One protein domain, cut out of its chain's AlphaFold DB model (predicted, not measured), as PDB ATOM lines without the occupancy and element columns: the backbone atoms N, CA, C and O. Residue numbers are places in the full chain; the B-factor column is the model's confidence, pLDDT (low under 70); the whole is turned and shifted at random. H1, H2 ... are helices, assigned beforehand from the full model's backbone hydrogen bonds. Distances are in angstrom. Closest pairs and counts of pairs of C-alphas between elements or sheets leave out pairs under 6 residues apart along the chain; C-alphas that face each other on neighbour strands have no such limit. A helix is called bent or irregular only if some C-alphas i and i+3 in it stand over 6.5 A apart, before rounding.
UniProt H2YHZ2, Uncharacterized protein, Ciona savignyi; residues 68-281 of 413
ATOM      1  N   ASP A  68     -14.096 -31.817  28.696       87.81
ATOM      2  CA  ASP A  68     -14.176 -30.890  29.822       87.81
ATOM      3  C   ASP A  68     -14.512 -31.520  31.185       87.81
ATOM      4  O   ASP A  68     -14.571 -30.792  32.187       87.81
ATOM      5  N   GLU A  69     -14.675 -32.845  31.217       90.19
ATOM      6  CA  GLU A  69     -14.784 -33.671  32.423       90.19
ATOM      7  C   GLU A  69     -13.419 -34.163  32.925       90.19
ATOM      8  O   GLU A  69     -13.304 -34.588  34.076       90.19
ATOM      9  N   PHE A  70     -12.368 -34.097  32.098       92.44
ATOM     10  CA  PHE A  70     -11.017 -34.436  32.543       92.44
ATOM     11  C   PHE A  70     -10.532 -33.389  33.555       92.44
ATOM     12  O   PHE A  70     -10.626 -32.183  33.284       92.44
ATOM     13  N   PRO A  71      -9.995 -33.821  34.712       86.12
ATOM     14  CA  PRO A  71      -9.616 -32.904  35.771       86.12
ATOM     15  C   PRO A  71      -8.469 -32.009  35.305       86.12
ATOM     16  O   PRO A  71      -7.461 -32.481  34.773       86.12
ATOM     17  N   SER A  72      -8.616 -30.705  35.520       94.25
ATOM     18  CA  SER A  72      -7.490 -29.785  35.409       94.25
ATOM     19  C   SER A  72      -6.547 -29.967  36.605       94.25
ATOM     20  O   SER A  72      -6.857 -30.671  37.564       94.25
ATOM     21  N   VAL A  73      -5.373 -29.343  36.577       95.62
ATOM     22  CA  VAL A  73      -4.389 -29.499  37.660       95.62
ATOM     23  C   VAL A  73      -4.101 -28.172  38.354       95.62
ATOM     24  O   VAL A  73      -4.397 -27.076  37.854       95.62
ATOM     25  N   TYR A  74      -3.500 -28.270  39.530       97.00
ATOM     26  CA  TYR A  74      -2.908 -27.147  40.238       97.00
ATOM     27  C   TYR A  74      -1.533 -27.567  40.747       97.00
ATOM     28  O   TYR A  74      -1.416 -28.531  41.502       97.00
ATOM     29  N   ILE A  75      -0.502 -26.847  40.302       97.31
ATOM     30  CA  ILE A  75       0.850 -27.026  40.822       97.31
ATOM     31  C   ILE A  75       0.948 -26.212  42.100       97.31
ATOM     32  O   ILE A  75       0.843 -24.982  42.084       97.31
ATOM     33  N   ASP A  76       1.144 -26.921  43.200       95.69
ATOM     34  CA  ASP A  76       1.259 -26.323  44.512       95.69
ATOM     35  C   ASP A  76       2.624 -25.632  44.679       95.69
ATOM     36  O   ASP A  76       3.659 -26.286  44.504       95.69
ATOM     37  N   PRO A  77       2.676 -24.336  45.037       95.25
ATOM     38  CA  PRO A  77       3.928 -23.669  45.387       95.25
ATOM     39  C   PRO A  77       4.703 -24.348  46.527       95.25
ATOM     40  O   PRO A  77       5.920 -24.164  46.615       95.25
ATOM     41  N   GLU A  78       4.056 -25.180  47.354       93.88
ATOM     42  CA  GLU A  78       4.740 -26.023  48.349       93.88
ATOM     43  C   GLU A  78       5.777 -26.955  47.697       93.88
ATOM     44  O   GLU A  78       6.867 -27.138  48.244       93.88
ATOM     45  N   ALA A  79       5.535 -27.430  46.468       92.00
ATOM     46  CA  ALA A  79       6.500 -28.219  45.692       92.00
ATOM     47  C   ALA A  79       7.740 -27.415  45.251       92.00
ATOM     48  O   ALA A  79       8.704 -27.984  44.739       92.00
ATOM     49  N   ARG A  80       7.718 -26.088  45.420       94.06
ATOM     50  CA  ARG A  80       8.843 -25.175  45.169       94.06
ATOM     51  C   ARG A  80       9.454 -24.632  46.470       94.06
ATOM     52  O   ARG A  80      10.327 -23.775  46.408       94.06
ATOM     53  N   GLY A  81       9.029 -25.141  47.631       95.12
ATOM     54  CA  GLY A  81       9.570 -24.775  48.944       95.12
ATOM     55  C   GLY A  81       8.854 -23.620  49.648       95.12
ATOM     56  O   GLY A  81       9.372 -23.113  50.641       95.12
ATOM     57  N   PHE A  82       7.678 -23.200  49.171       95.88
ATOM     58  CA  PHE A  82       6.911 -22.107  49.775       95.88
ATOM     59  C   PHE A  82       5.788 -22.651  50.656       95.88
ATOM     60  O   PHE A  82       4.880 -23.303  50.157       95.88
ATOM     61  N   SER A  83       5.814 -22.358  51.958       95.56
ATOM     62  CA  SER A  83       4.801 -22.843  52.907       95.56
ATOM     63  C   SER A  83       3.496 -22.049  52.790       95.56
ATOM     64  O   SER A  83       3.309 -21.018  53.440       95.56
ATOM     65  N   VAL A  84       2.560 -22.528  51.962       96.69
ATOM     66  CA  VAL A  84       1.249 -21.880  51.776       96.69
ATOM     67  C   VAL A  84       0.466 -21.863  53.090       96.69
ATOM     68  O   VAL A  84      -0.139 -20.849  53.446       96.69
ATOM     69  N   ARG A  85       0.534 -22.950  53.867       95.31
ATOM     70  CA  ARG A  85      -0.110 -23.037  55.186       95.31
ATOM     71  C   ARG A  85       0.341 -21.934  56.144       95.31
ATOM     72  O   ARG A  85      -0.500 -21.339  56.820       95.31
ATOM     73  N   GLU A  86       1.638 -21.641  56.216       95.94
ATOM     74  CA  GLU A  86       2.159 -20.561  57.067       95.94
ATOM     75  C   GLU A  86       1.674 -19.187  56.595       95.94
ATOM     76  O   GLU A  86       1.261 -18.365  57.418       95.94
ATOM     77  N   LEU A  87       1.619 -18.965  55.276       97.69
ATOM     78  CA  LEU A  87       1.125 -17.713  54.694       97.69
ATOM     79  C   LEU A  87      -0.332 -17.409  55.054       97.69
ATOM     80  O   LEU A  87      -0.695 -16.246  55.232       97.69
ATOM     81  N   LEU A  88      -1.161 -18.442  55.203       97.62
ATOM     82  CA  LEU A  88      -2.581 -18.314  55.550       97.62
ATOM     83  C   LEU A  88      -2.858 -18.374  57.060       97.62
ATOM     84  O   LEU A  88      -4.019 -18.297  57.479       97.62
ATOM     85  N   THR A  89      -1.815 -18.532  57.879       96.06
ATOM     86  CA  THR A  89      -1.935 -18.674  59.333       96.06
ATOM     87  C   THR A  89      -0.969 -17.739  60.064       96.06
ATOM     88  O   THR A  89      -1.268 -16.553  60.244       96.06
ATOM     89  N   THR A  90       0.198 -18.233  60.469       95.75
ATOM     90  CA  THR A  90       1.187 -17.513  61.282       95.75
ATOM     91  C   THR A  90       1.619 -16.200  60.640       95.75
ATOM     92  O   THR A  90       1.722 -15.184  61.330       95.75
ATOM     93  N   TYR A  91       1.779 -16.170  59.315       97.75
ATOM     94  CA  TYR A  91       2.139 -14.960  58.584       97.75
ATOM     95  C   TYR A  91       1.100 -13.847  58.743       97.75
ATOM     96  O   TYR A  91       1.474 -12.682  58.848       97.75
ATOM     97  N   ILE A  92      -0.191 -14.159  58.820       97.31
ATOM     98  CA  ILE A  92      -1.251 -13.161  59.039       97.31
ATOM     99  C   ILE A  92      -1.652 -13.017  60.512       97.31
ATOM    100  O   ILE A  92      -2.550 -12.238  60.819       97.31
ATOM    101  N   GLY A  93      -0.965 -13.712  61.423       96.81
ATOM    102  CA  GLY A  93      -1.242 -13.667  62.858       96.81
ATOM    103  C   GLY A  93      -2.511 -14.414  63.269       96.81
ATOM    104  O   GLY A  93      -3.095 -14.064  64.288       96.81
ATOM    105  N   VAL A  94      -2.945 -15.408  62.486       96.12
ATOM    106  CA  VAL A  94      -4.111 -16.254  62.791       96.12
ATOM    107  C   VAL A  94      -3.638 -17.688  62.996       96.12
ATOM    108  O   VAL A  94      -2.913 -18.231  62.163       96.12
ATOM    109  N   SER A  95      -4.040 -18.332  64.087       92.56
ATOM    110  CA  SER A  95      -3.642 -19.725  64.332       92.56
ATOM    111  C   SER A  95      -4.325 -20.688  63.342       92.56
ATOM    112  O   SER A  95      -5.420 -20.387  62.867       92.56
ATOM    113  N   PRO A  96      -3.756 -21.875  63.044       86.44
ATOM    114  CA  PRO A  96      -4.372 -22.820  62.105       86.44
ATOM    115  C   PRO A  96      -5.815 -23.216  62.444       86.44
ATOM    116  O   PRO A  96      -6.629 -23.321  61.538       86.44
ATOM    117  N   GLY A  97      -6.148 -23.405  63.725       89.81
ATOM    118  CA  GLY A  97      -7.504 -23.766  64.165       89.81
ATOM    119  C   GLY A  97      -8.418 -22.584  64.502       89.81
ATOM    120  O   GLY A  97      -9.579 -22.790  64.845       89.81
ATOM    121  N   GLU A  98      -7.908 -21.355  64.452       94.75
ATOM    122  CA  GLU A  98      -8.666 -20.143  64.765       94.75
ATOM    123  C   GLU A  98      -9.265 -19.575  63.487       94.75
ATOM    124  O   GLU A  98      -8.582 -19.567  62.475       94.75
ATOM    125  N   MET A  99     -10.501 -19.077  63.515       95.31
ATOM    126  CA  MET A  99     -11.127 -18.418  62.361       95.31
ATOM    127  C   MET A  99     -10.570 -17.006  62.149       95.31
ATOM    128  O   MET A  99     -10.330 -16.286  63.118       95.31
ATOM    129  N   HIS A 100     -10.432 -16.557  60.897       97.00
ATOM    130  CA  HIS A 100     -10.077 -15.159  60.648       97.00
ATOM    131  C   HIS A 100     -11.172 -14.227  61.209       97.00
ATOM    132  O   HIS A 100     -12.361 -14.529  61.073       97.00
ATOM    133  N   PRO A 101     -10.831 -13.063  61.789       95.75
ATOM    134  CA  PRO A 101     -11.829 -12.091  62.229       95.75
ATOM    135  C   PRO A 101     -12.773 -11.644  61.102       95.75
ATOM    136  O   PRO A 101     -12.341 -11.421  59.967       95.75
ATOM    137  N   LEU A 102     -14.059 -11.484  61.424       95.38
ATOM    138  CA  LEU A 102     -15.074 -10.943  60.513       95.38
ATOM    139  C   LEU A 102     -14.851  -9.438  60.243       95.38
ATOM    140  O   LEU A 102     -14.310  -8.739  61.105       95.38
ATOM    141  N   PRO A 103     -15.327  -8.896  59.101       95.62
ATOM    142  CA  PRO A 103     -16.062  -9.570  58.023       95.62
ATOM    143  C   PRO A 103     -15.147 -10.274  57.013       95.62
ATOM    144  O   PRO A 103     -14.059  -9.786  56.704       95.62
ATOM    145  N   TRP A 104     -15.628 -11.384  56.449       96.88
ATOM    146  CA  TRP A 104     -14.932 -12.111  55.388       96.88
ATOM    147  C   TRP A 104     -15.275 -11.563  54.006       96.88
ATOM    148  O   TRP A 104     -16.427 -11.245  53.708       96.88
ATOM    149  N   LYS A 105     -14.249 -11.429  53.168       94.19
ATOM    150  CA  LYS A 105     -14.337 -11.008  51.772       94.19
ATOM    151  C   LYS A 105     -13.438 -11.895  50.914       94.19
ATOM    152  O   LYS A 105     -12.355 -12.264  51.371       94.19
ATOM    153  N   PRO A 106     -13.821 -12.167  49.659       95.50
ATOM    154  CA  PRO A 106     -12.975 -12.924  48.750       95.50
ATOM    155  C   PRO A 106     -11.682 -12.153  48.398       95.50
ATOM    156  O   PRO A 106     -11.590 -10.934  48.616       95.50
ATOM    157  N   PRO A 107     -10.661 -12.836  47.852       94.94
ATOM    158  CA  PRO A 107      -9.426 -12.192  47.427       94.94
ATOM    159  C   PRO A 107      -9.680 -11.281  46.219       94.94
ATOM    160  O   PRO A 107     -10.228 -11.707  45.208       94.94
ATOM    161  N   GLN A 108      -9.273 -10.013  46.326       88.12
ATOM    162  CA  GLN A 108      -9.475  -8.999  45.285       88.12
ATOM    163  C   GLN A 108      -8.145  -8.709  44.590       88.12
ATOM    164  O   GLN A 108      -7.328  -7.965  45.118       88.12
ATOM    165  N   CYS A 109      -7.885  -9.310  43.435       84.25
ATOM    166  CA  CYS A 109      -6.594  -9.133  42.766       84.25
ATOM    167  C   CYS A 109      -6.539  -7.850  41.927       84.25
ATOM    168  O   CYS A 109      -5.538  -7.144  41.948       84.25
ATOM    169  N   ASP A 110      -7.628  -7.519  41.243       71.88
ATOM    170  CA  ASP A 110      -7.755  -6.428  40.272       71.88
ATOM    171  C   ASP A 110      -7.603  -5.014  40.866       71.88
ATOM    172  O   ASP A 110      -7.125  -4.106  40.188       71.88
ATOM    173  N   GLN A 111      -7.964  -4.828  42.135       73.31
ATOM    174  CA  GLN A 111      -8.024  -3.512  42.790       73.31
ATOM    175  C   GLN A 111      -6.781  -3.146  43.614       73.31
ATOM    176  O   GLN A 111      -6.700  -2.036  44.137       73.31
ATOM    177  N   MET A 112      -5.835  -4.071  43.791       69.62
ATOM    178  CA  MET A 112      -4.751  -3.892  44.764       69.62
ATOM    179  C   MET A 112      -3.486  -3.246  44.189       69.62
ATOM    180  O   MET A 112      -2.725  -2.639  44.941       69.62
ATOM    181  N   GLU A 113      -3.261  -3.353  42.879       74.25
ATOM    182  CA  GLU A 113      -2.081  -2.804  42.207       74.25
ATOM    183  C   GLU A 113      -2.319  -2.588  40.705       74.25
ATOM    184  O   GLU A 113      -3.076  -3.333  40.067       74.25
ATOM    185  N   THR A 114      -1.657  -1.569  40.145       75.12
ATOM    186  CA  THR A 114      -1.546  -1.341  38.699       75.12
ATOM    187  C   THR A 114      -0.575  -2.347  38.095       75.12
ATOM    188  O   THR A 114       0.508  -2.550  38.642       75.12
ATOM    189  N   LEU A 115      -0.944  -2.951  36.967       81.81
ATOM    190  CA  LEU A 115      -0.180  -4.022  36.339       81.81
ATOM    191  C   LEU A 115       0.354  -3.585  34.972       81.81
ATOM    192  O   LEU A 115      -0.435  -3.234  34.095       81.81
ATOM    193  N   ASP A 116       1.671  -3.673  34.790       84.50
ATOM    194  CA  ASP A 116       2.295  -3.595  33.467       84.50
ATOM    195  C   ASP A 116       2.008  -4.882  32.682       84.50
ATOM    196  O   ASP A 116       2.126  -5.983  33.228       84.50
ATOM    197  N   GLU A 117       1.662  -4.749  31.403       86.06
ATOM    198  CA  GLU A 117       1.410  -5.900  30.535       86.06
ATOM    199  C   GLU A 117       2.679  -6.736  30.308       86.06
ATOM    200  O   GLU A 117       3.803  -6.238  30.212       86.06
ATOM    201  N   THR A 118       2.477  -8.042  30.207       89.69
ATOM    202  CA  THR A 118       3.472  -9.057  29.881       89.69
ATOM    203  C   THR A 118       3.225  -9.597  28.472       89.69
ATOM    204  O   THR A 118       2.164  -9.405  27.884       89.69
ATOM    205  N   GLN A 119       4.173 -10.366  27.935       90.12
ATOM    206  CA  GLN A 119       3.991 -11.043  26.642       90.12
ATOM    207  C   GLN A 119       2.804 -12.028  26.607       90.12
ATOM    208  O   GLN A 119       2.360 -12.424  25.534       90.12
ATOM    209  N   PHE A 120       2.300 -12.461  27.768       95.81
ATOM    210  CA  PHE A 120       1.175 -13.392  27.843       95.81
ATOM    211  C   PHE A 120      -0.174 -12.671  27.730       95.81
ATOM    212  O   PHE A 120      -1.170 -13.294  27.377       95.81
ATOM    213  N   ASP A 121      -0.212 -11.356  27.951       94.50
ATOM    214  CA  ASP A 121      -1.431 -10.551  27.850       94.50
ATOM    215  C   ASP A 121      -1.971 -10.452  26.424       94.50
ATOM    216  O   ASP A 121      -3.177 -10.299  26.233       94.50
ATOM    217  N   SER A 122      -1.100 -10.601  25.422       94.25
ATOM    218  CA  SER A 122      -1.486 -10.613  24.009       94.25
ATOM    219  C   SER A 122      -2.088 -11.939  23.537       94.25
ATOM    220  O   SER A 122      -2.571 -12.011  22.409       94.25
ATOM    221  N   ILE A 123      -2.061 -12.998  24.355       96.62
ATOM    222  CA  ILE A 123      -2.704 -14.272  24.004       96.62
ATOM    223  C   ILE A 123      -4.223 -14.039  23.933       96.62
ATOM    224  O   ILE A 123      -4.782 -13.530  24.906       96.62
ATOM    225  N   PRO A 124      -4.918 -14.409  22.839       96.94
ATOM    226  CA  PRO A 124      -6.314 -14.032  22.601       96.94
ATOM    227  C   PRO A 124      -7.277 -14.282  23.771       96.94
ATOM    228  O   PRO A 124      -8.050 -13.391  24.131       96.94
ATOM    229  N   GLY A 125      -7.230 -15.455  24.405       95.19
ATOM    230  CA  GLY A 125      -8.060 -15.786  25.565       95.19
ATOM    231  C   GLY A 125      -7.770 -14.931  26.804       95.19
ATOM    232  O   GLY A 125      -8.690 -14.606  27.552       95.19
ATOM    233  N   ILE A 126      -6.524 -14.489  26.991       96.94
ATOM    234  CA  ILE A 126      -6.127 -13.585  28.083       96.94
ATOM    235  C   ILE A 126      -6.482 -12.138  27.728       96.94
ATOM    236  O   ILE A 126      -7.019 -11.407  28.561       96.94
ATOM    237  N   ALA A 127      -6.257 -11.717  26.484       96.25
ATOM    238  CA  ALA A 127      -6.635 -10.396  25.994       96.25
ATOM    239  C   ALA A 127      -8.153 -10.156  26.119       96.25
ATOM    240  O   ALA A 127      -8.581  -9.076  26.519       96.25
ATOM    241  N   SER A 128      -8.962 -11.190  25.857       96.12
ATOM    242  CA  SER A 128     -10.434 -11.170  25.936       96.12
ATOM    243  C   SER A 128     -11.015 -11.677  27.265       96.12
ATOM    244  O   SER A 128     -12.211 -11.971  27.356       96.12
ATOM    245  N   ARG A 129     -10.195 -11.757  28.325       95.00
ATOM    246  CA  ARG A 129     -10.564 -12.292  29.654       95.00
ATOM    247  C   ARG A 129     -11.811 -11.673  30.287       95.00
ATOM    248  O   ARG A 129     -12.491 -12.337  31.056       95.00
ATOM    249  N   ASN A 130     -12.141 -10.425  29.963       94.25
ATOM    250  CA  ASN A 130     -13.358  -9.746  30.428       94.25
ATOM    251  C   ASN A 130     -14.661 -10.410  29.944       94.25
ATOM    252  O   ASN A 130     -15.726 -10.138  30.486       94.25
ATOM    253  N   THR A 131     -14.575 -11.265  28.923       94.88
ATOM    254  CA  THR A 131     -15.679 -12.070  28.382       94.88
ATOM    255  C   THR A 131     -15.514 -13.563  28.683       94.88
ATOM    256  O   THR A 131     -16.215 -14.393  28.101       94.88
ATOM    257  N   ALA A 132     -14.580 -13.926  29.571       94.62
ATOM    258  CA  ALA A 132     -14.351 -15.310  29.959       94.62
ATOM    259  C   ALA A 132     -15.621 -15.920  30.567       94.62
ATOM    260  O   ALA A 132     -16.294 -15.316  31.401       94.62
ATOM    261  N   GLN A 133     -15.945 -17.138  30.136       94.19
ATOM    262  CA  GLN A 133     -17.101 -17.868  30.643       94.19
ATOM    263  C   GLN A 133     -16.896 -18.255  32.106       94.19
ATOM    264  O   GLN A 133     -15.785 -18.603  32.503       94.19
ATOM    265  N   HIS A 134     -17.976 -18.269  32.887       94.31
ATOM    266  CA  HIS A 134     -17.947 -18.827  34.235       94.31
ATOM    267  C   HIS A 134     -17.935 -20.353  34.170       94.31
ATOM    268  O   HIS A 134     -18.887 -20.959  33.679       94.31
ATOM    269  N   LYS A 135     -16.861 -20.979  34.656       94.38
ATOM    270  CA  LYS A 135     -16.717 -22.440  34.683       94.38
ATOM    271  C   LYS A 135     -15.817 -22.872  35.829       94.38
ATOM    272  O   LYS A 135     -14.710 -22.361  35.949       94.38
ATOM    273  N   GLN A 136     -16.311 -23.803  36.639       94.81
ATOM    274  CA  GLN A 136     -15.710 -24.202  37.911       94.81
ATOM    275  C   GLN A 136     -14.770 -25.401  37.778       94.81
ATOM    276  O   GLN A 136     -15.123 -26.406  37.158       94.81
ATOM    277  N   ASP A 137     -13.614 -25.338  38.437       94.56
ATOM    278  CA  ASP A 137     -12.721 -26.467  38.744       94.56
ATOM    279  C   ASP A 137     -13.114 -27.124  40.087       94.56
ATOM    280  O   ASP A 137     -12.359 -27.089  41.058       94.56
ATOM    281  N   THR A 138     -14.311 -27.715  40.169       92.62
ATOM    282  CA  THR A 138     -14.861 -28.264  41.431       92.62
ATOM    283  C   THR A 138     -13.972 -29.331  42.074       92.62
ATOM    284  O   THR A 138     -13.822 -29.346  43.293       92.62
ATOM    285  N   HIS A 139     -13.306 -30.174  41.278       92.12
ATOM    286  CA  HIS A 139     -12.396 -31.208  41.787       92.12
ATOM    287  C   HIS A 139     -11.175 -30.639  42.539       92.12
ATOM    288  O   HIS A 139     -10.551 -31.358  43.315       92.12
ATOM    289  N   LEU A 140     -10.823 -29.357  42.353       95.81
ATOM    290  CA  LEU A 140      -9.724 -28.712  43.087       95.81
ATOM    291  C   LEU A 140     -10.153 -28.133  44.438       95.81
ATOM    292  O   LEU A 140      -9.299 -27.674  45.197       95.81
ATOM    293  N   GLN A 141     -11.449 -28.149  44.766       96.00
ATOM    294  CA  GLN A 141     -11.950 -27.574  46.013       96.00
ATOM    295  C   GLN A 141     -11.292 -28.215  47.237       96.00
ATOM    296  O   GLN A 141     -10.845 -27.505  48.137       96.00
ATOM    297  N   SER A 142     -11.174 -29.543  47.264       94.81
ATOM    298  CA  SER A 142     -10.519 -30.248  48.369       94.81
ATOM    299  C   SER A 142      -9.050 -29.846  48.503       94.81
ATOM    300  O   SER A 142      -8.609 -29.542  49.607       94.81
ATOM    301  N   GLN A 143      -8.311 -29.766  47.391       94.38
ATOM    302  CA  GLN A 143      -6.908 -29.341  47.393       94.38
ATOM    303  C   GLN A 143      -6.749 -27.910  47.926       94.38
ATOM    304  O   GLN A 143      -5.902 -27.662  48.779       94.38
ATOM    305  N   LEU A 144      -7.613 -26.988  47.493       96.69
ATOM    306  CA  LEU A 144      -7.625 -25.603  47.962       96.69
ATOM    307  C   LEU A 144      -7.840 -25.502  49.483       96.69
ATOM    308  O   LEU A 144      -7.150 -24.736  50.159       96.69
ATOM    309  N   LEU A 145      -8.790 -26.263  50.036       96.50
ATOM    310  CA  LEU A 145      -9.129 -26.194  51.462       96.50
ATOM    311  C   LEU A 145      -8.037 -26.803  52.358       96.50
ATOM    312  O   LEU A 145      -7.838 -26.329  53.478       96.50
ATOM    313  N   LEU A 146      -7.295 -27.811  51.881       95.69
ATOM    314  CA  LEU A 146      -6.251 -28.508  52.653       95.69
ATOM    315  C   LEU A 146      -5.118 -27.594  53.150       95.69
ATOM    316  O   LEU A 146      -4.433 -27.928  54.127       95.69
ATOM    317  N   HIS A 147      -4.949 -26.419  52.543       94.69
ATOM    318  CA  HIS A 147      -3.972 -25.426  52.981       94.69
ATOM    319  C   HIS A 147      -4.261 -24.840  54.370       94.69
ATOM    320  O   HIS A 147      -3.343 -24.322  55.008       94.69
ATOM    321  N   VAL A 148      -5.493 -24.945  54.885       95.38
ATOM    322  CA  VAL A 148      -5.855 -24.452  56.223       95.38
ATOM    323  C   VAL A 148      -6.524 -25.559  57.032       95.38
ATOM    324  O   VAL A 148      -7.517 -26.144  56.614       95.38
ATOM    325  N   ASN A 149      -5.980 -25.824  58.225       92.94
ATOM    326  CA  ASN A 149      -6.555 -26.739  59.219       92.94
ATOM    327  C   ASN A 149      -6.970 -28.116  58.661       92.94
ATOM    328  O   ASN A 149      -8.039 -28.621  59.003       92.94
ATOM    329  N   GLU A 150      -6.154 -28.702  57.778       92.75
ATOM    330  CA  GLU A 150      -6.438 -30.008  57.157       92.75
ATOM    331  C   GLU A 150      -7.785 -30.028  56.403       92.75
ATOM    332  O   GLU A 150      -8.479 -31.039  56.378       92.75
ATOM    333  N   GLY A 151      -8.190 -28.894  55.822       94.19
ATOM    334  CA  GLY A 151      -9.468 -28.754  55.120       94.19
ATOM    335  C   GLY A 151     -10.621 -28.251  55.989       94.19
ATOM    336  O   GLY A 151     -11.679 -27.920  55.458       94.19
ATOM    337  N   ARG A 152     -10.444 -28.137  57.312       94.50
ATOM    338  CA  ARG A 152     -11.465 -27.613  58.238       94.50
ATOM    339  C   ARG A 152     -11.449 -26.083  58.270       94.50
ATOM    340  O   ARG A 152     -11.094 -25.470  59.281       94.50
ATOM    341  N   VAL A 153     -11.829 -25.475  57.153       95.62
ATOM    342  CA  VAL A 153     -11.933 -24.025  56.966       95.62
ATOM    343  C   VAL A 153     -13.177 -23.701  56.142       95.62
ATOM    344  O   VAL A 153     -13.532 -24.433  55.220       95.62
ATOM    345  N   TRP A 154     -13.849 -22.597  56.457       95.94
ATOM    346  CA  TRP A 154     -14.932 -22.099  55.611       95.94
ATOM    347  C   TRP A 154     -14.344 -21.496  54.327       95.94
ATOM    348  O   TRP A 154     -13.364 -20.753  54.425       95.94
ATOM    349  N   PRO A 155     -14.920 -21.734  53.134       96.00
ATOM    350  CA  PRO A 155     -14.416 -21.136  51.894       96.00
ATOM    351  C   PRO A 155     -14.274 -19.607  51.974       96.00
ATOM    352  O   PRO A 155     -13.268 -19.057  51.532       96.00
ATOM    353  N   ASP A 156     -15.221 -18.923  52.616       96.56
ATOM    354  CA  ASP A 156     -15.169 -17.469  52.807       96.56
ATOM    355  C   ASP A 156     -14.046 -17.024  53.766       96.56
ATOM    356  O   ASP A 156     -13.377 -16.022  53.504       96.56
ATOM    357  N   ASP A 157     -13.795 -17.786  54.842       97.38
ATOM    358  CA  ASP A 157     -12.652 -17.571  55.748       97.38
ATOM    359  C   ASP A 157     -11.337 -17.720  54.972       97.38
ATOM    360  O   ASP A 157     -10.474 -16.844  55.015       97.38
ATOM    361  N   LEU A 158     -11.207 -18.783  54.171       97.38
ATOM    362  CA  LEU A 158     -10.042 -18.995  53.315       97.38
ATOM    363  C   LEU A 158      -9.830 -17.824  52.345       97.38
ATOM    364  O   LEU A 158      -8.722 -17.290  52.256       97.38
ATOM    365  N   GLY A 159     -10.891 -17.379  51.667       97.25
ATOM    366  CA  GLY A 159     -10.839 -16.218  50.781       97.25
ATOM    367  C   GLY A 159     -10.356 -14.954  51.502       97.25
ATOM    368  O   GLY A 159      -9.494 -14.229  50.992       97.25
ATOM    369  N   GLN A 160     -10.831 -14.731  52.731       97.38
ATOM    370  CA  GLN A 160     -10.393 -13.611  53.558       97.38
ATOM    371  C   GLN A 160      -8.925 -13.736  53.985       97.38
ATOM    372  O   GLN A 160      -8.209 -12.733  53.947       97.38
ATOM    373  N   ARG A 161      -8.445 -14.929  54.355       97.81
ATOM    374  CA  ARG A 161      -7.030 -15.160  54.703       97.81
ATOM    375  C   ARG A 161      -6.106 -14.834  53.544       97.81
ATOM    376  O   ARG A 161      -5.146 -14.091  53.743       97.81
ATOM    377  N   ILE A 162      -6.437 -15.312  52.342       98.00
ATOM    378  CA  ILE A 162      -5.701 -14.994  51.111       98.00
ATOM    379  C   ILE A 162      -5.669 -13.470  50.918       98.00
ATOM    380  O   ILE A 162      -4.602 -12.881  50.749       98.00
ATOM    381  N   SER A 163      -6.823 -12.805  51.035       96.69
ATOM    382  CA  SER A 163      -6.949 -11.346  50.909       96.69
ATOM    383  C   SER A 163      -6.086 -10.579  51.926       96.69
ATOM    384  O   SER A 163      -5.402  -9.612  51.578       96.69
ATOM    385  N   THR A 164      -6.084 -11.001  53.193       96.69
ATOM    386  CA  THR A 164      -5.265 -10.400  54.257       96.69
ATOM    387  C   THR A 164      -3.773 -10.610  54.006       96.69
ATOM    388  O   THR A 164      -2.998  -9.657  54.134       96.69
ATOM    389  N   ALA A 165      -3.378 -11.819  53.606       97.50
ATOM    390  CA  ALA A 165      -1.992 -12.163  53.313       97.50
ATOM    391  C   ALA A 165      -1.449 -11.348  52.132       97.50
ATOM    392  O   ALA A 165      -0.371 -10.765  52.256       97.50
ATOM    393  N   ILE A 166      -2.221 -11.204  51.043       97.06
ATOM    394  CA  ILE A 166      -1.832 -10.379  49.885       97.06
ATOM    395  C   ILE A 166      -1.604  -8.936  50.332       97.06
ATOM    396  O   ILE A 166      -0.535  -8.379  50.099       97.06
ATOM    397  N   ARG A 167      -2.559  -8.330  51.055       95.31
ATOM    398  CA  ARG A 167      -2.404  -6.944  51.540       95.31
ATOM    399  C   ARG A 167      -1.170  -6.770  52.421       95.31
ATOM    400  O   ARG A 167      -0.536  -5.717  52.374       95.31
ATOM    401  N   LYS A 168      -0.840  -7.764  53.252       96.69
ATOM    402  CA  LYS A 168       0.379  -7.736  54.067       96.69
ATOM    403  C   LYS A 168       1.633  -7.807  53.189       96.69
ATOM    404  O   LYS A 168       2.501  -6.955  53.354       96.69
ATOM    405  N   ALA A 169       1.683  -8.736  52.236       96.56
ATOM    406  CA  ALA A 169       2.812  -8.899  51.321       96.56
ATOM    407  C   ALA A 169       3.038  -7.657  50.437       96.56
ATOM    408  O   ALA A 169       4.177  -7.226  50.282       96.56
ATOM    409  N   ILE A 170       1.971  -6.991  49.969       94.81
ATOM    410  CA  ILE A 170       2.068  -5.716  49.231       94.81
ATOM    411  C   ILE A 170       2.743  -4.639  50.085       94.81
ATOM    412  O   ILE A 170       3.666  -3.971  49.621       94.81
ATOM    413  N   ARG A 171       2.317  -4.471  51.346       95.25
ATOM    414  CA  ARG A 171       2.913  -3.478  52.263       95.25
ATOM    415  C   ARG A 171       4.389  -3.751  52.536       95.25
ATOM    416  O   ARG A 171       5.136  -2.811  52.784       95.25
ATOM    417  N   GLN A 172       4.781  -5.022  52.519       96.50
ATOM    418  CA  GLN A 172       6.157  -5.464  52.736       96.50
ATOM    419  C   GLN A 172       6.987  -5.506  51.448       96.50
ATOM    420  O   GLN A 172       8.196  -5.683  51.532       96.50
ATOM    421  N   GLN A 173       6.359  -5.307  50.281       94.69
ATOM    422  CA  GLN A 173       6.981  -5.455  48.961       94.69
ATOM    423  C   GLN A 173       7.623  -6.838  48.761       94.69
ATOM    424  O   GLN A 173       8.652  -6.980  48.103       94.69
ATOM    425  N   ASP A 174       6.994  -7.861  49.335       96.50
ATOM    426  CA  ASP A 174       7.487  -9.232  49.336       96.50
ATOM    427  C   ASP A 174       7.003  -9.970  48.085       96.50
ATOM    428  O   ASP A 174       5.909 -10.537  48.052       96.50
ATOM    429  N   ASN A 175       7.801  -9.911  47.017       94.69
ATOM    430  CA  ASN A 175       7.444 -10.535  45.743       94.69
ATOM    431  C   ASN A 175       7.317 -12.061  45.847       94.69
ATOM    432  O   ASN A 175       6.470 -12.627  45.155       94.69
ATOM    433  N   ASP A 176       8.103 -12.695  46.720       95.62
ATOM    434  CA  ASP A 176       8.105 -14.142  46.930       95.62
ATOM    435  C   ASP A 176       6.776 -14.603  47.534       95.62
ATOM    436  O   ASP A 176       6.142 -15.525  47.022       95.62
ATOM    437  N   HIS A 177       6.271 -13.904  48.550       97.38
ATOM    438  CA  HIS A 177       4.927 -14.176  49.059       97.38
ATOM    439  C   HIS A 177       3.830 -13.763  48.074       97.38
ATOM    440  O   HIS A 177       2.819 -14.457  47.962       97.38
ATOM    441  N   LEU A 178       3.996 -12.651  47.348       96.50
ATOM    442  CA  LEU A 178       2.963 -12.155  46.436       96.50
ATOM    443  C   LEU A 178       2.636 -13.143  45.323       96.50
ATOM    444  O   LEU A 178       1.456 -13.379  45.077       96.50
ATOM    445  N   TRP A 179       3.631 -13.726  44.651       97.00
ATOM    446  CA  TRP A 179       3.332 -14.648  43.553       97.00
ATOM    447  C   TRP A 179       2.638 -15.920  44.064       97.00
ATOM    448  O   TRP A 179       1.646 -16.347  43.473       97.00
ATOM    449  N   VAL A 180       3.067 -16.463  45.211       98.38
ATOM    450  CA  VAL A 180       2.428 -17.628  45.850       98.38
ATOM    451  C   VAL A 180       0.966 -17.326  46.174       98.38
ATOM    452  O   VAL A 180       0.064 -18.087  45.820       98.38
ATOM    453  N   LEU A 181       0.717 -16.176  46.801       98.12
ATOM    454  CA  LEU A 181      -0.621 -15.760  47.206       98.12
ATOM    455  C   LEU A 181      -1.522 -15.423  46.013       98.12
ATOM    456  O   LEU A 181      -2.713 -15.724  46.052       98.12
ATOM    457  N   TYR A 182      -0.979 -14.846  44.940       97.94
ATOM    458  CA  TYR A 182      -1.727 -14.613  43.706       97.94
ATOM    459  C   TYR A 182      -2.031 -15.907  42.945       97.94
ATOM    460  O   TYR A 182      -3.126 -16.032  42.396       97.94
ATOM    461  N   ASN A 183      -1.119 -16.885  42.939       98.38
ATOM    462  CA  ASN A 183      -1.388 -18.217  42.391       98.38
ATOM    463  C   ASN A 183      -2.533 -18.904  43.151       98.38
ATOM    464  O   ASN A 183      -3.471 -19.412  42.537       98.38
ATOM    465  N   LEU A 184      -2.505 -18.830  44.485       98.38
ATOM    466  CA  LEU A 184      -3.558 -19.371  45.341       98.38
ATOM    467  C   LEU A 184      -4.894 -18.624  45.178       98.38
ATOM    468  O   LEU A 184      -5.951 -19.249  45.138       98.38
ATOM    469  N   ALA A 185      -4.874 -17.297  45.041       98.31
ATOM    470  CA  ALA A 185      -6.077 -16.526  44.721       98.31
ATOM    471  C   ALA A 185      -6.653 -16.916  43.349       98.31
ATOM    472  O   ALA A 185      -7.870 -17.008  43.194       98.31
ATOM    473  N   GLY A 186      -5.787 -17.200  42.371       98.06
ATOM    474  CA  GLY A 186      -6.184 -17.778  41.088       98.06
ATOM    475  C   GLY A 186      -6.897 -19.120  41.264       98.06
ATOM    476  O   GLY A 186      -7.965 -19.313  40.690       98.06
ATOM    477  N   LEU A 187      -6.367 -20.017  42.103       98.50
ATOM    478  CA  LEU A 187      -7.024 -21.285  42.442       98.50
ATOM    479  C   LEU A 187      -8.396 -21.079  43.099       98.50
ATOM    480  O   LEU A 187      -9.362 -21.727  42.703       98.50
ATOM    481  N   PHE A 188      -8.499 -20.158  44.060       98.38
ATOM    482  CA  PHE A 188      -9.766 -19.822  44.715       98.38
ATOM    483  C   PHE A 188     -10.848 -19.445  43.697       98.38
ATOM    484  O   PHE A 188     -11.960 -19.973  43.725       98.38
ATOM    485  N   TRP A 189     -10.511 -18.573  42.747       98.06
ATOM    486  CA  TRP A 189     -11.462 -18.136  41.730       98.06
ATOM    487  C   TRP A 189     -11.727 -19.178  40.642       98.06
ATOM    488  O   TRP A 189     -12.849 -19.240  40.150       98.06
ATOM    489  N   ARG A 190     -10.764 -20.056  40.332       97.69
ATOM    490  CA  ARG A 190     -10.980 -21.238  39.475       97.69
ATOM    491  C   ARG A 190     -12.008 -22.200  40.066       97.69
ATOM    492  O   ARG A 190     -12.906 -22.648  39.356       97.69
ATOM    493  N   VAL A 191     -11.911 -22.489  41.365       97.75
ATOM    494  CA  VAL A 191     -12.881 -23.339  42.079       97.75
ATOM    495  C   VAL A 191     -14.270 -22.696  42.063       97.75
ATOM    496  O   VAL A 191     -15.254 -23.368  41.764       97.75
ATOM    497  N   ASN A 192     -14.352 -21.384  42.294       96.69
ATOM    498  CA  ASN A 192     -15.629 -20.661  42.302       96.69
ATOM    499  C   ASN A 192     -16.190 -20.391  40.894       96.69
ATOM    500  O   ASN A 192     -17.392 -20.166  40.738       96.69
ATOM    501  N   GLY A 193     -15.339 -20.461  39.868       96.06
ATOM    502  CA  GLY A 193     -15.679 -20.339  38.456       96.06
ATOM    503  C   GLY A 193     -15.597 -18.926  37.883       96.06
ATOM    504  O   GLY A 193     -15.894 -18.758  36.702       96.06
ATOM    505  N   ASP A 194     -15.190 -17.924  38.668       96.94
ATOM    506  CA  ASP A 194     -14.930 -16.567  38.169       96.94
ATOM    507  C   ASP A 194     -13.576 -16.526  37.453       96.94
ATOM    508  O   ASP A 194     -12.533 -16.146  37.994       96.94
ATOM    509  N   ASN A 195     -13.597 -16.977  36.202       96.44
ATOM    510  CA  ASN A 195     -12.398 -17.089  35.385       96.44
ATOM    511  C   ASN A 195     -11.787 -15.722  35.050       96.44
ATOM    512  O   ASN A 195     -10.576 -15.642  34.861       96.44
ATOM    513  N   TYR A 196     -12.577 -14.641  35.027       96.12
ATOM    514  CA  TYR A 196     -12.042 -13.292  34.841       96.12
ATOM    515  C   TYR A 196     -11.129 -12.904  36.008       96.12
ATOM    516  O   TYR A 196      -9.964 -12.553  35.791       96.12
ATOM    517  N   VAL A 197     -11.617 -13.022  37.248       96.06
ATOM    518  CA  VAL A 197     -10.815 -12.662  38.425       96.06
ATOM    519  C   VAL A 197      -9.653 -13.641  38.615       96.06
ATOM    520  O   VAL A 197      -8.550 -13.214  38.959       96.06
ATOM    521  N   ALA A 198      -9.844 -14.929  38.304       97.69
ATOM    522  CA  ALA A 198      -8.759 -15.910  38.320       97.69
ATOM    523  C   ALA A 198      -7.606 -15.514  37.382       97.69
ATOM    524  O   ALA A 198      -6.441 -15.529  37.793       97.69
ATOM    525  N   ILE A 199      -7.919 -15.098  36.147       97.06
ATOM    526  CA  ILE A 199      -6.920 -14.600  35.194       97.06
ATOM    527  C   ILE A 199      -6.250 -13.334  35.747       97.06
ATOM    528  O   ILE A 199      -5.026 -13.244  35.721       97.06
ATOM    529  N   GLU A 200      -6.998 -12.379  36.304       95.81
ATOM    530  CA  GLU A 200      -6.428 -11.155  36.897       95.81
ATOM    531  C   GLU A 200      -5.463 -11.418  38.063       95.81
ATOM    532  O   GLU A 200      -4.451 -10.719  38.202       95.81
ATOM    533  N   CYS A 201      -5.741 -12.431  38.888       97.06
ATOM    534  CA  CYS A 201      -4.820 -12.891  39.923       97.06
ATOM    535  C   CYS A 201      -3.551 -13.491  39.308       97.06
ATOM    536  O   CYS A 201      -2.443 -13.101  39.672       97.06
ATOM    537  N   LEU A 202      -3.689 -14.391  38.332       97.69
ATOM    538  CA  LEU A 202      -2.543 -15.055  37.705       97.69
ATOM    539  C   LEU A 202      -1.667 -14.096  36.893       97.69
ATOM    540  O   LEU A 202      -0.448 -14.245  36.896       97.69
ATOM    541  N   ARG A 203      -2.243 -13.060  36.276       96.31
ATOM    542  CA  ARG A 203      -1.479 -11.986  35.622       96.31
ATOM    543  C   ARG A 203      -0.545 -11.275  36.610       96.31
ATOM    544  O   ARG A 203       0.625 -11.047  36.308       96.31
ATOM    545  N   ARG A 204      -1.025 -10.989  37.826       95.50
ATOM    546  CA  ARG A 204      -0.194 -10.427  38.907       95.50
ATOM    547  C   ARG A 204       0.816 -11.433  39.439       95.50
ATOM    548  O   ARG A 204       1.952 -11.050  39.696       95.50
ATOM    549  N   CYS A 205       0.451 -12.711  39.521       96.94
ATOM    550  CA  CYS A 205       1.394 -13.780  39.850       96.94
ATOM    551  C   CYS A 205       2.587 -13.796  38.880       96.94
ATOM    552  O   CYS A 205       3.729 -13.681  39.317       96.94
ATOM    553  N   ILE A 206       2.330 -13.828  37.567       96.88
ATOM    554  CA  ILE A 206       3.362 -13.844  36.513       96.88
ATOM    555  C   ILE A 206       4.316 -12.650  36.626       96.88
ATOM    556  O   ILE A 206       5.505 -12.769  36.343       96.88
ATOM    557  N   ARG A 207       3.827 -11.488  37.065       94.38
ATOM    558  CA  ARG A 207       4.665 -10.294  37.210       94.38
ATOM    559  C   ARG A 207       5.641 -10.369  38.389       94.38
ATOM    560  O   ARG A 207       6.653  -9.660  38.377       94.38
ATOM    561  N   ARG A 208       5.302 -11.166  39.404       94.69
ATOM    562  CA  ARG A 208       6.000 -11.277  40.694       94.69
ATOM    563  C   ARG A 208       6.857 -12.538  40.785       94.69
ATOM    564  O   ARG A 208       7.838 -12.536  41.521       94.69
ATOM    565  N   VAL A 209       6.487 -13.587  40.052       97.00
ATOM    566  CA  VAL A 209       7.125 -14.902  40.122       97.00
ATOM    567  C   VAL A 209       8.576 -14.855  39.622       97.00
ATOM    568  O   VAL A 209       8.852 -14.255  38.576       97.00
ATOM    569  N   PRO A 210       9.524 -15.497  40.327       97.00
ATOM    570  CA  PRO A 210      10.865 -15.721  39.806       97.00
ATOM    571  C   PRO A 210      10.838 -16.525  38.501       97.00
ATOM    572  O   PRO A 210      10.015 -17.426  38.332       97.00
ATOM    573  N   ALA A 211      11.775 -16.253  37.590       96.50
ATOM    574  CA  ALA A 211      11.799 -16.878  36.266       96.50
ATOM    575  C   ALA A 211      11.811 -18.419  36.320       96.50
ATOM    576  O   ALA A 211      11.185 -19.058  35.479       96.50
ATOM    577  N   GLN A 212      12.461 -19.014  37.328       96.50
ATOM    578  CA  GLN A 212      12.522 -20.470  37.504       96.50
ATOM    579  C   GLN A 212      11.208 -21.125  37.971       96.50
ATOM    580  O   GLN A 212      11.124 -22.349  37.997       96.50
ATOM    581  N   HIS A 213      10.215 -20.334  38.385       97.81
ATOM    582  CA  HIS A 213       8.899 -20.810  38.834       97.81
ATOM    583  C   HIS A 213       7.765 -20.308  37.936       97.81
ATOM    584  O   HIS A 213       6.589 -20.462  38.263       97.81
ATOM    585  N   LEU A 214       8.107 -19.687  36.801       98.00
ATOM    586  CA  LEU A 214       7.138 -19.142  35.855       98.00
ATOM    587  C   LEU A 214       6.224 -20.232  35.257       98.00
ATOM    588  O   LEU A 214       5.108 -19.926  34.850       98.00
ATOM    589  N   ASP A 215       6.647 -21.500  35.257       98.31
ATOM    590  CA  ASP A 215       5.823 -22.654  34.880       98.31
ATOM    591  C   ASP A 215       4.520 -22.737  35.690       98.31
ATOM    592  O   ASP A 215       3.459 -22.981  35.115       98.31
ATOM    593  N   VAL A 216       4.573 -22.465  36.997       98.56
ATOM    594  CA  VAL A 216       3.443 -22.633  37.926       98.56
ATOM    595  C   VAL A 216       2.216 -21.799  37.521       98.56
ATOM    596  O   VAL A 216       1.157 -22.383  37.260       98.56
ATOM    597  N   PRO A 217       2.296 -20.456  37.410       98.31
ATOM    598  CA  PRO A 217       1.141 -19.674  36.987       98.31
ATOM    599  C   PRO A 217       0.773 -19.879  35.515       98.31
ATOM    600  O   PRO A 217      -0.398 -19.716  35.176       98.31
ATOM    601  N   LEU A 218       1.720 -20.252  34.642       98.75
ATOM    602  CA  LEU A 218       1.413 -20.548  33.239       98.75
ATOM    603  C   LEU A 218       0.542 -21.800  33.098       98.75
ATOM    604  O   LEU A 218      -0.419 -21.769  32.332       98.75
ATOM    605  N   VAL A 219       0.812 -22.854  33.874       98.81
ATOM    606  CA  VAL A 219      -0.035 -24.059  33.931       98.81
ATOM    607  C   VAL A 219      -1.407 -23.743  34.530       98.81
ATOM    608  O   VAL A 219      -2.437 -24.181  34.017       98.81
ATOM    609  N   SER A 220      -1.467 -22.933  35.588       98.56
ATOM    610  CA  SER A 220      -2.753 -22.482  36.137       98.56
ATOM    611  C   SER A 220      -3.573 -21.705  35.099       98.56
ATOM    612  O   SER A 220      -4.778 -21.924  34.971       98.56
ATOM    613  N   LEU A 221      -2.926 -20.835  34.321       98.50
ATOM    614  CA  LEU A 221      -3.583 -20.032  33.293       98.50
ATOM    615  C   LEU A 221      -4.003 -20.880  32.088       98.50
ATOM    616  O   LEU A 221      -5.104 -20.694  31.573       98.50
ATOM    617  N   SER A 222      -3.185 -21.858  31.682       98.75
ATOM    618  CA  SER A 222      -3.549 -22.806  30.626       98.75
ATOM    619  C   SER A 222      -4.746 -23.656  31.021       98.75
ATOM    620  O   SER A 222      -5.603 -23.915  30.184       98.75
ATOM    621  N   ASN A 223      -4.844 -24.049  32.291       98.44
ATOM    622  CA  ASN A 223      -5.985 -24.807  32.790       98.44
ATOM    623  C   ASN A 223      -7.276 -23.984  32.748       98.44
ATOM    624  O   ASN A 223      -8.306 -24.524  32.359       98.44
ATOM    625  N   ILE A 224      -7.222 -22.676  33.023       98.25
ATOM    626  CA  ILE A 224      -8.379 -21.794  32.793       98.25
ATOM    627  C   ILE A 224      -8.757 -21.792  31.310       98.25
ATOM    628  O   ILE A 224      -9.914 -22.059  30.990       98.25
ATOM    629  N   MET A 225      -7.791 -21.537  30.414       98.38
ATOM    630  CA  MET A 225      -8.024 -21.511  28.960       98.38
ATOM    631  C   MET A 225      -8.637 -22.820  28.461       98.38
ATOM    632  O   MET A 225      -9.596 -22.802  27.693       98.38
ATOM    633  N   TYR A 226      -8.125 -23.945  28.955       97.94
ATOM    634  CA  TYR A 226      -8.657 -25.274  28.710       97.94
ATOM    635  C   TYR A 226     -10.124 -25.366  29.133       97.94
ATOM    636  O   TYR A 226     -10.973 -25.636  28.288       97.94
ATOM    637  N   ARG A 227     -10.455 -25.049  30.394       95.94
ATOM    638  CA  ARG A 227     -11.837 -25.143  30.892       95.94
ATOM    639  C   ARG A 227     -12.804 -24.318  30.040       95.94
ATOM    640  O   ARG A 227     -13.858 -24.833  29.666       95.94
ATOM    641  N   ILE A 228     -12.443 -23.086  29.680       95.81
ATOM    642  CA  ILE A 228     -13.296 -22.193  28.872       95.81
ATOM    643  C   ILE A 228     -13.250 -22.479  27.354       95.81
ATOM    644  O   ILE A 228     -13.781 -21.693  26.568       95.81
ATOM    645  N   GLY A 229     -12.606 -23.568  26.918       95.56
ATOM    646  CA  GLY A 229     -12.572 -24.011  25.516       95.56
ATOM    647  C   GLY A 229     -11.602 -23.243  24.608       95.56
ATOM    648  O   GLY A 229     -11.626 -23.405  23.389       95.56
ATOM    649  N   LYS A 230     -10.713 -22.413  25.163       97.38
ATOM    650  CA  LYS A 230      -9.642 -21.713  24.431       97.38
ATOM    651  C   LYS A 230      -8.417 -22.623  24.289       97.38
ATOM    652  O   LYS A 230      -7.333 -22.336  24.787       97.38
ATOM    653  N   LEU A 231      -8.601 -23.754  23.611       97.25
ATOM    654  CA  LEU A 231      -7.644 -24.868  23.625       97.25
ATOM    655  C   LEU A 231      -6.275 -24.522  23.016       97.25
ATOM    656  O   LEU A 231      -5.245 -24.906  23.560       97.25
ATOM    657  N   HIS A 232      -6.245 -23.741  21.933       97.00
ATOM    658  CA  HIS A 232      -4.988 -23.286  21.325       97.00
ATOM    659  C   HIS A 232      -4.177 -22.399  22.280       97.00
ATOM    660  O   HIS A 232      -2.959 -22.540  22.376       97.00
ATOM    661  N   ASP A 233      -4.851 -21.526  23.032       98.06
ATOM    662  CA  ASP A 233      -4.208 -20.667  24.029       98.06
ATOM    663  C   ASP A 233      -3.665 -21.496  25.200       98.06
ATOM    664  O   ASP A 233      -2.563 -21.229  25.685       98.06
ATOM    665  N   ALA A 234      -4.393 -22.543  25.609       98.50
ATOM    666  CA  ALA A 234      -3.932 -23.493  26.618       98.50
ATOM    667  C   ALA A 234      -2.631 -24.191  26.185       98.50
ATOM    668  O   ALA A 234      -1.649 -24.164  26.927       98.50
ATOM    669  N   VAL A 235      -2.591 -24.747  24.968       97.94
ATOM    670  CA  VAL A 235      -1.388 -25.396  24.412       97.94
ATOM    671  C   VAL A 235      -0.223 -24.409  24.312       97.94
ATOM    672  O   VAL A 235       0.891 -24.734  24.724       97.94
ATOM    673  N   ASN A 236      -0.468 -23.181  23.841       96.44
ATOM    674  CA  ASN A 236       0.565 -22.146  23.752       96.44
ATOM    675  C   ASN A 236       1.201 -21.854  25.118       96.44
ATOM    676  O   ASN A 236       2.428 -21.845  25.235       96.44
ATOM    677  N   LEU A 237       0.389 -21.660  26.162       98.25
ATOM    678  CA  LEU A 237       0.871 -21.439  27.530       98.25
ATOM    679  C   LEU A 237       1.673 -22.635  28.063       98.25
ATOM    680  O   LEU A 237       2.719 -22.442  28.683       98.25
ATOM    681  N   LEU A 238       1.236 -23.861  27.770       97.88
ATOM    682  CA  LEU A 238       1.921 -25.084  28.196       97.88
ATOM    683  C   LEU A 238       3.272 -25.279  27.504       97.88
ATOM    684  O   LEU A 238       4.219 -25.731  28.141       97.88
ATOM    685  N   ILE A 239       3.408 -24.871  26.238       96.69
ATOM    686  CA  ILE A 239       4.710 -24.840  25.554       96.69
ATOM    687  C   ILE A 239       5.678 -23.904  26.291       96.69
ATOM    688  O   ILE A 239       6.843 -24.254  26.479       96.69
ATOM    689  N   TYR A 240       5.217 -22.729  26.736       96.44
ATOM    690  CA  TYR A 240       6.048 -21.835  27.550       96.44
ATOM    691  C   TYR A 240       6.386 -22.447  28.912       96.44
ATOM    692  O   TYR A 240       7.546 -22.387  29.314       96.44
ATOM    693  N   ALA A 241       5.424 -23.079  29.589       97.31
ATOM    694  CA  ALA A 241       5.662 -23.739  30.873       97.31
ATOM    695  C   ALA A 241       6.718 -24.854  30.765       97.31
ATOM    696  O   ALA A 241       7.657 -24.879  31.556       97.31
ATOM    697  N   LEU A 242       6.644 -25.704  29.734       94.38
ATOM    698  CA  LEU A 242       7.617 -26.780  29.492       94.38
ATOM    699  C   LEU A 242       9.028 -26.267  29.175       94.38
ATOM    700  O   LEU A 242      10.009 -26.947  29.470       94.38
ATOM    701  N   ARG A 243       9.158 -25.070  28.585       95.06
ATOM    702  CA  ARG A 243      10.469 -24.426  28.375       95.06
ATOM    703  C   ARG A 243      11.098 -23.941  29.680       95.06
ATOM    704  O   ARG A 243      12.320 -23.856  29.750       95.06
ATOM    705  N   VAL A 244      10.278 -23.601  30.674       93.56
ATOM    706  CA  VAL A 244      10.737 -23.197  32.010       93.56
ATOM    707  C   VAL A 244      11.072 -24.432  32.845       93.56
ATOM    708  O   VAL A 244      12.153 -24.502  33.425       93.56
ATOM    709  N   ASN A 245      10.168 -25.413  32.876       93.12
ATOM    710  CA  ASN A 245      10.326 -26.646  33.634       93.12
ATOM    711  C   ASN A 245       9.742 -27.845  32.871       93.12
ATOM    712  O   ASN A 245       8.528 -27.996  32.737       93.12
ATOM    713  N   ASN A 246      10.626 -28.727  32.414       93.06
ATOM    714  CA  ASN A 246      10.288 -29.949  31.680       93.06
ATOM    715  C   ASN A 246      10.249 -31.205  32.568       93.06
ATOM    716  O   ASN A 246      10.186 -32.317  32.059       93.06
ATOM    717  N   SER A 247      10.343 -31.045  33.888       92.00
ATOM    718  CA  SER A 247      10.357 -32.156  34.847       92.00
ATOM    719  C   SER A 247       9.092 -32.202  35.709       92.00
ATOM    720  O   SER A 247       9.012 -33.007  36.628       92.00
ATOM    721  N   GLU A 248       8.105 -31.346  35.425       95.81
ATOM    722  CA  GLU A 248       6.845 -31.247  36.165       95.81
ATOM    723  C   GLU A 248       5.751 -32.130  35.530       95.81
ATOM    724  O   GLU A 248       5.222 -31.765  34.473       95.81
ATOM    725  N   PRO A 249       5.358 -33.263  36.149       95.19
ATOM    726  CA  PRO A 249       4.372 -34.187  35.579       95.19
ATOM    727  C   PRO A 249       3.009 -33.534  35.328       95.19
ATOM    728  O   PRO A 249       2.329 -33.868  34.355       95.19
ATOM    729  N   ALA A 250       2.600 -32.585  36.179       97.00
ATOM    730  CA  ALA A 250       1.323 -31.889  36.043       97.00
ATOM    731  C   ALA A 250       1.221 -31.098  34.730       97.00
ATOM    732  O   ALA A 250       0.155 -31.071  34.114       97.00
ATOM    733  N   THR A 251       2.329 -30.531  34.248       97.06
ATOM    734  CA  THR A 251       2.378 -29.817  32.963       97.06
ATOM    735  C   THR A 251       2.096 -30.756  31.789       97.06
ATOM    736  O   THR A 251       1.353 -30.400  30.872       97.06
ATOM    737  N   TYR A 252       2.637 -31.978  31.826       97.62
ATOM    738  CA  TYR A 252       2.386 -32.998  30.803       97.62
ATOM    739  C   TYR A 252       0.934 -33.491  30.835       97.62
ATOM    740  O   TYR A 252       0.325 -33.632  29.777       97.62
ATOM    741  N   LEU A 253       0.347 -33.669  32.024       98.19
ATOM    742  CA  LEU A 253      -1.079 -33.988  32.165       98.19
ATOM    743  C   LEU A 253      -1.972 -32.889  31.566       98.19
ATOM    744  O   LEU A 253      -2.844 -33.188  30.753       98.19
ATOM    745  N   SER A 254      -1.715 -31.614  31.882       98.56
ATOM    746  CA  SER A 254      -2.434 -30.485  31.271       98.56
ATOM    747  C   SER A 254      -2.310 -30.454  29.748       98.56
ATOM    748  O   SER A 254      -3.293 -30.168  29.066       98.56
ATOM    749  N   MET A 255      -1.123 -30.751  29.205       98.31
ATOM    750  CA  MET A 255      -0.919 -30.819  27.755       98.31
ATOM    751  C   MET A 255      -1.709 -31.966  27.136       98.31
ATOM    752  O   MET A 255      -2.369 -31.764  26.121       98.31
ATOM    753  N   GLY A 256      -1.699 -33.141  27.767       97.88
ATOM    754  CA  GLY A 256      -2.491 -34.275  27.309       97.88
ATOM    755  C   GLY A 256      -3.987 -33.959  27.279       97.88
ATOM    756  O   GLY A 256      -4.632 -34.199  26.260       97.88
ATOM    757  N   ASN A 257      -4.511 -33.321  28.331       98.06
ATOM    758  CA  ASN A 257      -5.911 -32.892  28.397       98.06
ATOM    759  C   ASN A 257      -6.242 -31.880  27.285       98.06
ATOM    760  O   ASN A 257      -7.233 -32.030  26.573       98.06
ATOM    761  N   ALA A 258      -5.393 -30.865  27.085       97.69
ATOM    762  CA  ALA A 258      -5.605 -29.856  26.048       97.69
ATOM    763  C   ALA A 258      -5.573 -30.451  24.629       97.69
ATOM    764  O   ALA A 258      -6.400 -30.084  23.797       97.69
ATOM    765  N   LEU A 259      -4.661 -31.393  24.361       96.12
ATOM    766  CA  LEU A 259      -4.575 -32.096  23.078       96.12
ATOM    767  C   LEU A 259      -5.759 -33.039  22.860       96.12
ATOM    768  O   LEU A 259      -6.276 -33.110  21.746       96.12
ATOM    769  N   GLN A 260      -6.219 -33.722  23.910       95.38
ATOM    770  CA  GLN A 260      -7.411 -34.566  23.848       95.38
ATOM    771  C   GLN A 260      -8.647 -33.734  23.490       95.38
ATOM    772  O   GLN A 260      -9.409 -34.140  22.618       95.38
ATOM    773  N   ALA A 261      -8.794 -32.541  24.071       96.00
ATOM    774  CA  ALA A 261      -9.875 -31.616  23.735       96.00
ATOM    775  C   ALA A 261      -9.785 -31.055  22.303       96.00
ATOM    776  O   ALA A 261     -10.792 -30.629  21.744       96.00
ATOM    777  N   GLN A 262      -8.590 -31.039  21.703       95.19
ATOM    778  CA  GLN A 262      -8.372 -30.688  20.293       95.19
ATOM    779  C   GLN A 262      -8.567 -31.881  19.339       95.19
ATOM    780  O   GLN A 262      -8.158 -31.800  18.181       95.19
ATOM    781  N   ASP A 263      -9.125 -32.999  19.816       91.69
ATOM    782  CA  ASP A 263      -9.238 -34.277  19.098       91.69
ATOM    783  C   ASP A 263      -7.878 -34.893  18.686       91.69
ATOM    784  O   ASP A 263      -7.818 -35.883  17.950       91.69
ATOM    785  N   ASN A 264      -6.752 -34.379  19.198       92.19
ATOM    786  CA  ASN A 264      -5.420 -34.945  18.979       92.19
ATOM    787  C   ASN A 264      -5.122 -36.043  20.009       92.19
ATOM    788  O   ASN A 264      -4.302 -35.898  20.919       92.19
ATOM    789  N   ILE A 265      -5.801 -37.176  19.838       91.50
ATOM    790  CA  ILE A 265      -5.746 -38.288  20.789       91.50
ATOM    791  C   ILE A 265      -4.353 -38.930  20.855       91.50
ATOM    792  O   ILE A 265      -3.890 -39.296  21.934       91.50
ATOM    793  N   THR A 266      -3.657 -39.051  19.722       90.12
ATOM    794  CA  THR A 266      -2.294 -39.608  19.688       90.12
ATOM    795  C   THR A 266      -1.337 -38.745  20.504       90.12
ATOM    796  O   THR A 266      -0.619 -39.270  21.350       90.12
ATOM    797  N   GLY A 267      -1.370 -37.421  20.309       89.62
ATOM    798  CA  GLY A 267      -0.573 -36.495  21.110       89.62
ATOM    799  C   GLY A 267      -0.934 -36.565  22.594       89.62
ATOM    800  O   GLY A 267      -0.040 -36.612  23.435       89.62
ATOM    801  N   ALA A 268      -2.225 -36.649  22.923       95.06
ATOM    802  CA  ALA A 268      -2.671 -36.767  24.307       95.06
ATOM    803  C   ALA A 268      -2.071 -37.987  25.024       95.06
ATOM    804  O   ALA A 268      -1.524 -37.849  26.116       95.06
ATOM    805  N   VAL A 269      -2.115 -39.163  24.385       93.69
ATOM    806  CA  VAL A 269      -1.546 -40.409  24.926       93.69
ATOM    807  C   VAL A 269      -0.044 -40.277  25.185       93.69
ATOM    808  O   VAL A 269       0.417 -40.678  26.253       93.69
ATOM    809  N   GLU A 270       0.713 -39.684  24.259       91.25
ATOM    810  CA  GLU A 270       2.152 -39.449  24.444       91.25
ATOM    811  C   GLU A 270       2.430 -38.549  25.655       91.25
ATOM    812  O   GLU A 270       3.260 -38.877  26.504       91.25
ATOM    813  N   PHE A 271       1.701 -37.440  25.793       93.50
ATOM    814  CA  PHE A 271       1.876 -36.528  26.925       93.50
ATOM    815  C   PHE A 271       1.461 -37.156  28.263       93.50
ATOM    816  O   PHE A 271       2.167 -36.975  29.257       93.50
ATOM    817  N   TYR A 272       0.400 -37.965  28.308       94.88
ATOM    818  CA  TYR A 272       0.081 -38.729  29.516       94.88
ATOM    819  C   TYR A 272       1.161 -39.765  29.850       94.88
ATOM    820  O   TYR A 272       1.520 -39.908  31.018       94.88
ATOM    821  N   ASN A 273       1.733 -40.444  28.850       88.94
ATOM    822  CA  ASN A 273       2.855 -41.358  29.069       88.94
ATOM    823  C   ASN A 273       4.065 -40.628  29.665       88.94
ATOM    824  O   ASN A 273       4.650 -41.128  30.622       88.94
ATOM    825  N   TYR A 274       4.413 -39.434  29.170       91.06
ATOM    826  CA  TYR A 274       5.486 -38.631  29.769       91.06
ATOM    827  C   TYR A 274       5.201 -38.281  31.235       91.06
ATOM    828  O   TYR A 274       6.090 -38.426  32.074       91.06
ATOM    829  N   ALA A 275       3.964 -37.890  31.567       92.88
ATOM    830  CA  ALA A 275       3.569 -37.641  32.955       92.88
ATOM    831  C   ALA A 275       3.762 -38.891  33.836       92.88
ATOM    832  O   ALA A 275       4.309 -38.793  34.933       92.88
ATOM    833  N   MET A 276       3.382 -40.069  33.329       91.94
ATOM    834  CA  MET A 276       3.538 -41.356  34.018       91.94
ATOM    835  C   MET A 276       4.998 -41.806  34.146       91.94
ATOM    836  O   MET A 276       5.363 -42.422  35.140       91.94
ATOM    837  N   VAL A 277       5.857 -41.494  33.172       89.75
ATOM    838  CA  VAL A 277       7.301 -41.775  33.260       89.75
ATOM    839  C   VAL A 277       7.952 -40.921  34.347       89.75
ATOM    840  O   VAL A 277       8.765 -41.431  35.116       89.75
ATOM    841  N   LEU A 278       7.586 -39.640  34.435       86.44
ATOM    842  CA  LEU A 278       8.113 -38.736  35.460       86.44
ATOM    843  C   LEU A 278       7.568 -39.070  36.856       86.44
ATOM    844  O   LEU A 278       8.300 -38.975  37.839       86.44
ATOM    845  N   HIS A 279       6.298 -39.474  36.948       90.44
ATOM    846  CA  HIS A 279       5.663 -39.860  38.203       90.44
ATOM    847  C   HIS A 279       4.730 -41.073  38.011       90.44
ATOM    848  O   HIS A 279       3.528 -40.910  37.800       90.44
ATOM    849  N   PRO A 280       5.253 -42.307  38.161       88.31
ATOM    850  CA  PRO A 280       4.488 -43.549  37.990       88.31
ATOM    851  C   PRO A 280       3.229 -43.697  38.850       88.31
ATOM    852  O   PRO A 280       2.344 -44.478  38.521       88.31
ATOM    853  N   GLN A 281       3.153 -42.979  39.973       88.94
ATOM    854  CA  GLN A 281       2.016 -43.018  40.896       88.94
ATOM    855  C   GLN A 281       1.062 -41.831  40.698       88.94
ATOM    856  O   GLN A 281       0.217 -41.566  41.556       88.94
TER     857      GLN A 281
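Overview. This is residues 68 to 281 of the 413 residues of an uncharacterized protein of Ciona savignyi (UniProt H2YHZ2). Helices H5 to H11 stack in a zigzag double row as the chain folds back and forth through helical hairpins, H6, H7 and H8 making one triangle and H8, H9 and H10 the next, with H5 packed on H6 toward one end of the longest axis and H11 packed on H10 toward the other. The short helices H1, H2 and H4 lie on one side of this row and H3 on the opposite side; residues 88 to 123 pass round the H5 end to reach H3, and residues 128 to 137 cross back to H4. The printed part has 214 residues with eleven named helices, H1 to H11 in chain order, and no named strand; its class is all helix. It is compact, with a radius of gyration of the C-alphas of 16.5 A and spans of 51 by 38 by 30 A.

Arrangement. H6, residues 175 to 192, is the hub, touching five other helices. H5, residues 155 to 172, touches it as a hairpin at a shallow tilt of 23 degrees, with Ala 169 and Leu 178 the closest C-alphas, 5.9 A apart. H7, residues 195 to 208, forms a hairpin with H6 at 13 degrees; the closest C-alphas, of Gly 186 and Ala 198, are 4.2 A apart. H8, residues 215 to 227, touches residues 183 to 190 of H6 alone and runs the same way; the closest C-alphas, of Asn 183 and Pro 217, are 6.1 A apart. H9, residues 231 to 244, forms a hairpin with H8, the closest C-alphas being those of Ser 222 and Ala 234, 4.1 A. H10, residues 249 to 261, touches H9, with Leu 231 and Ala 258 closest, their C-alphas 5.9 A apart. H6 to H10 are an up and down bundle, each running against the one before. H11, residues 265 to 278, forms a hairpin with H10, the C-alphas of Gly 256 and Ala 268 closest at 3.9 A; H11 and H8 are apart. H4, residues 138 to 145, touches residues 184 to 192 of H6 alone at a steep tilt of 41 degrees, opposite ways, with Thr 138 and Val 191 closest, their C-alphas 5.3 A apart. H2, residues 84 to 87, touches residues 177 to 181 of H6 alone. H1, residues 77 to 80, is near H6, and H3, residues 124 to 127, is near H7, H8 and H9. Every O i to N i+4 pair is within hydrogen-bond range in H5 and H7 to H11, against 13 of 14 in H6 and 2 of 4 in H4; H1, H2 and H3 are too short for such a pair.

Along the chain. H5 is 25.9 A long, H6 25.4 A, H9 20.3 A, H11 20.2 A and H7 20.0 A. C-alpha 77 begins H1 at (3.928, -23.669, 45.387), C-alpha 175 begins H6 at (7.444, -10.535, 45.743), and C-alpha 278 ends H11 at (8.113, -38.736, 35.460). H4 is only just irregular: C-alphas 139 and 142 are 6.9 A apart.

Size, cuts and confidence. The C-alphas farthest apart, of Pro 101 and Thr 266, are 51.6 A apart. The printed part has no cut, and the link from H2 to H3 is long. Mean pLDDT of the printed part is 94.7; residue 112 is under 70.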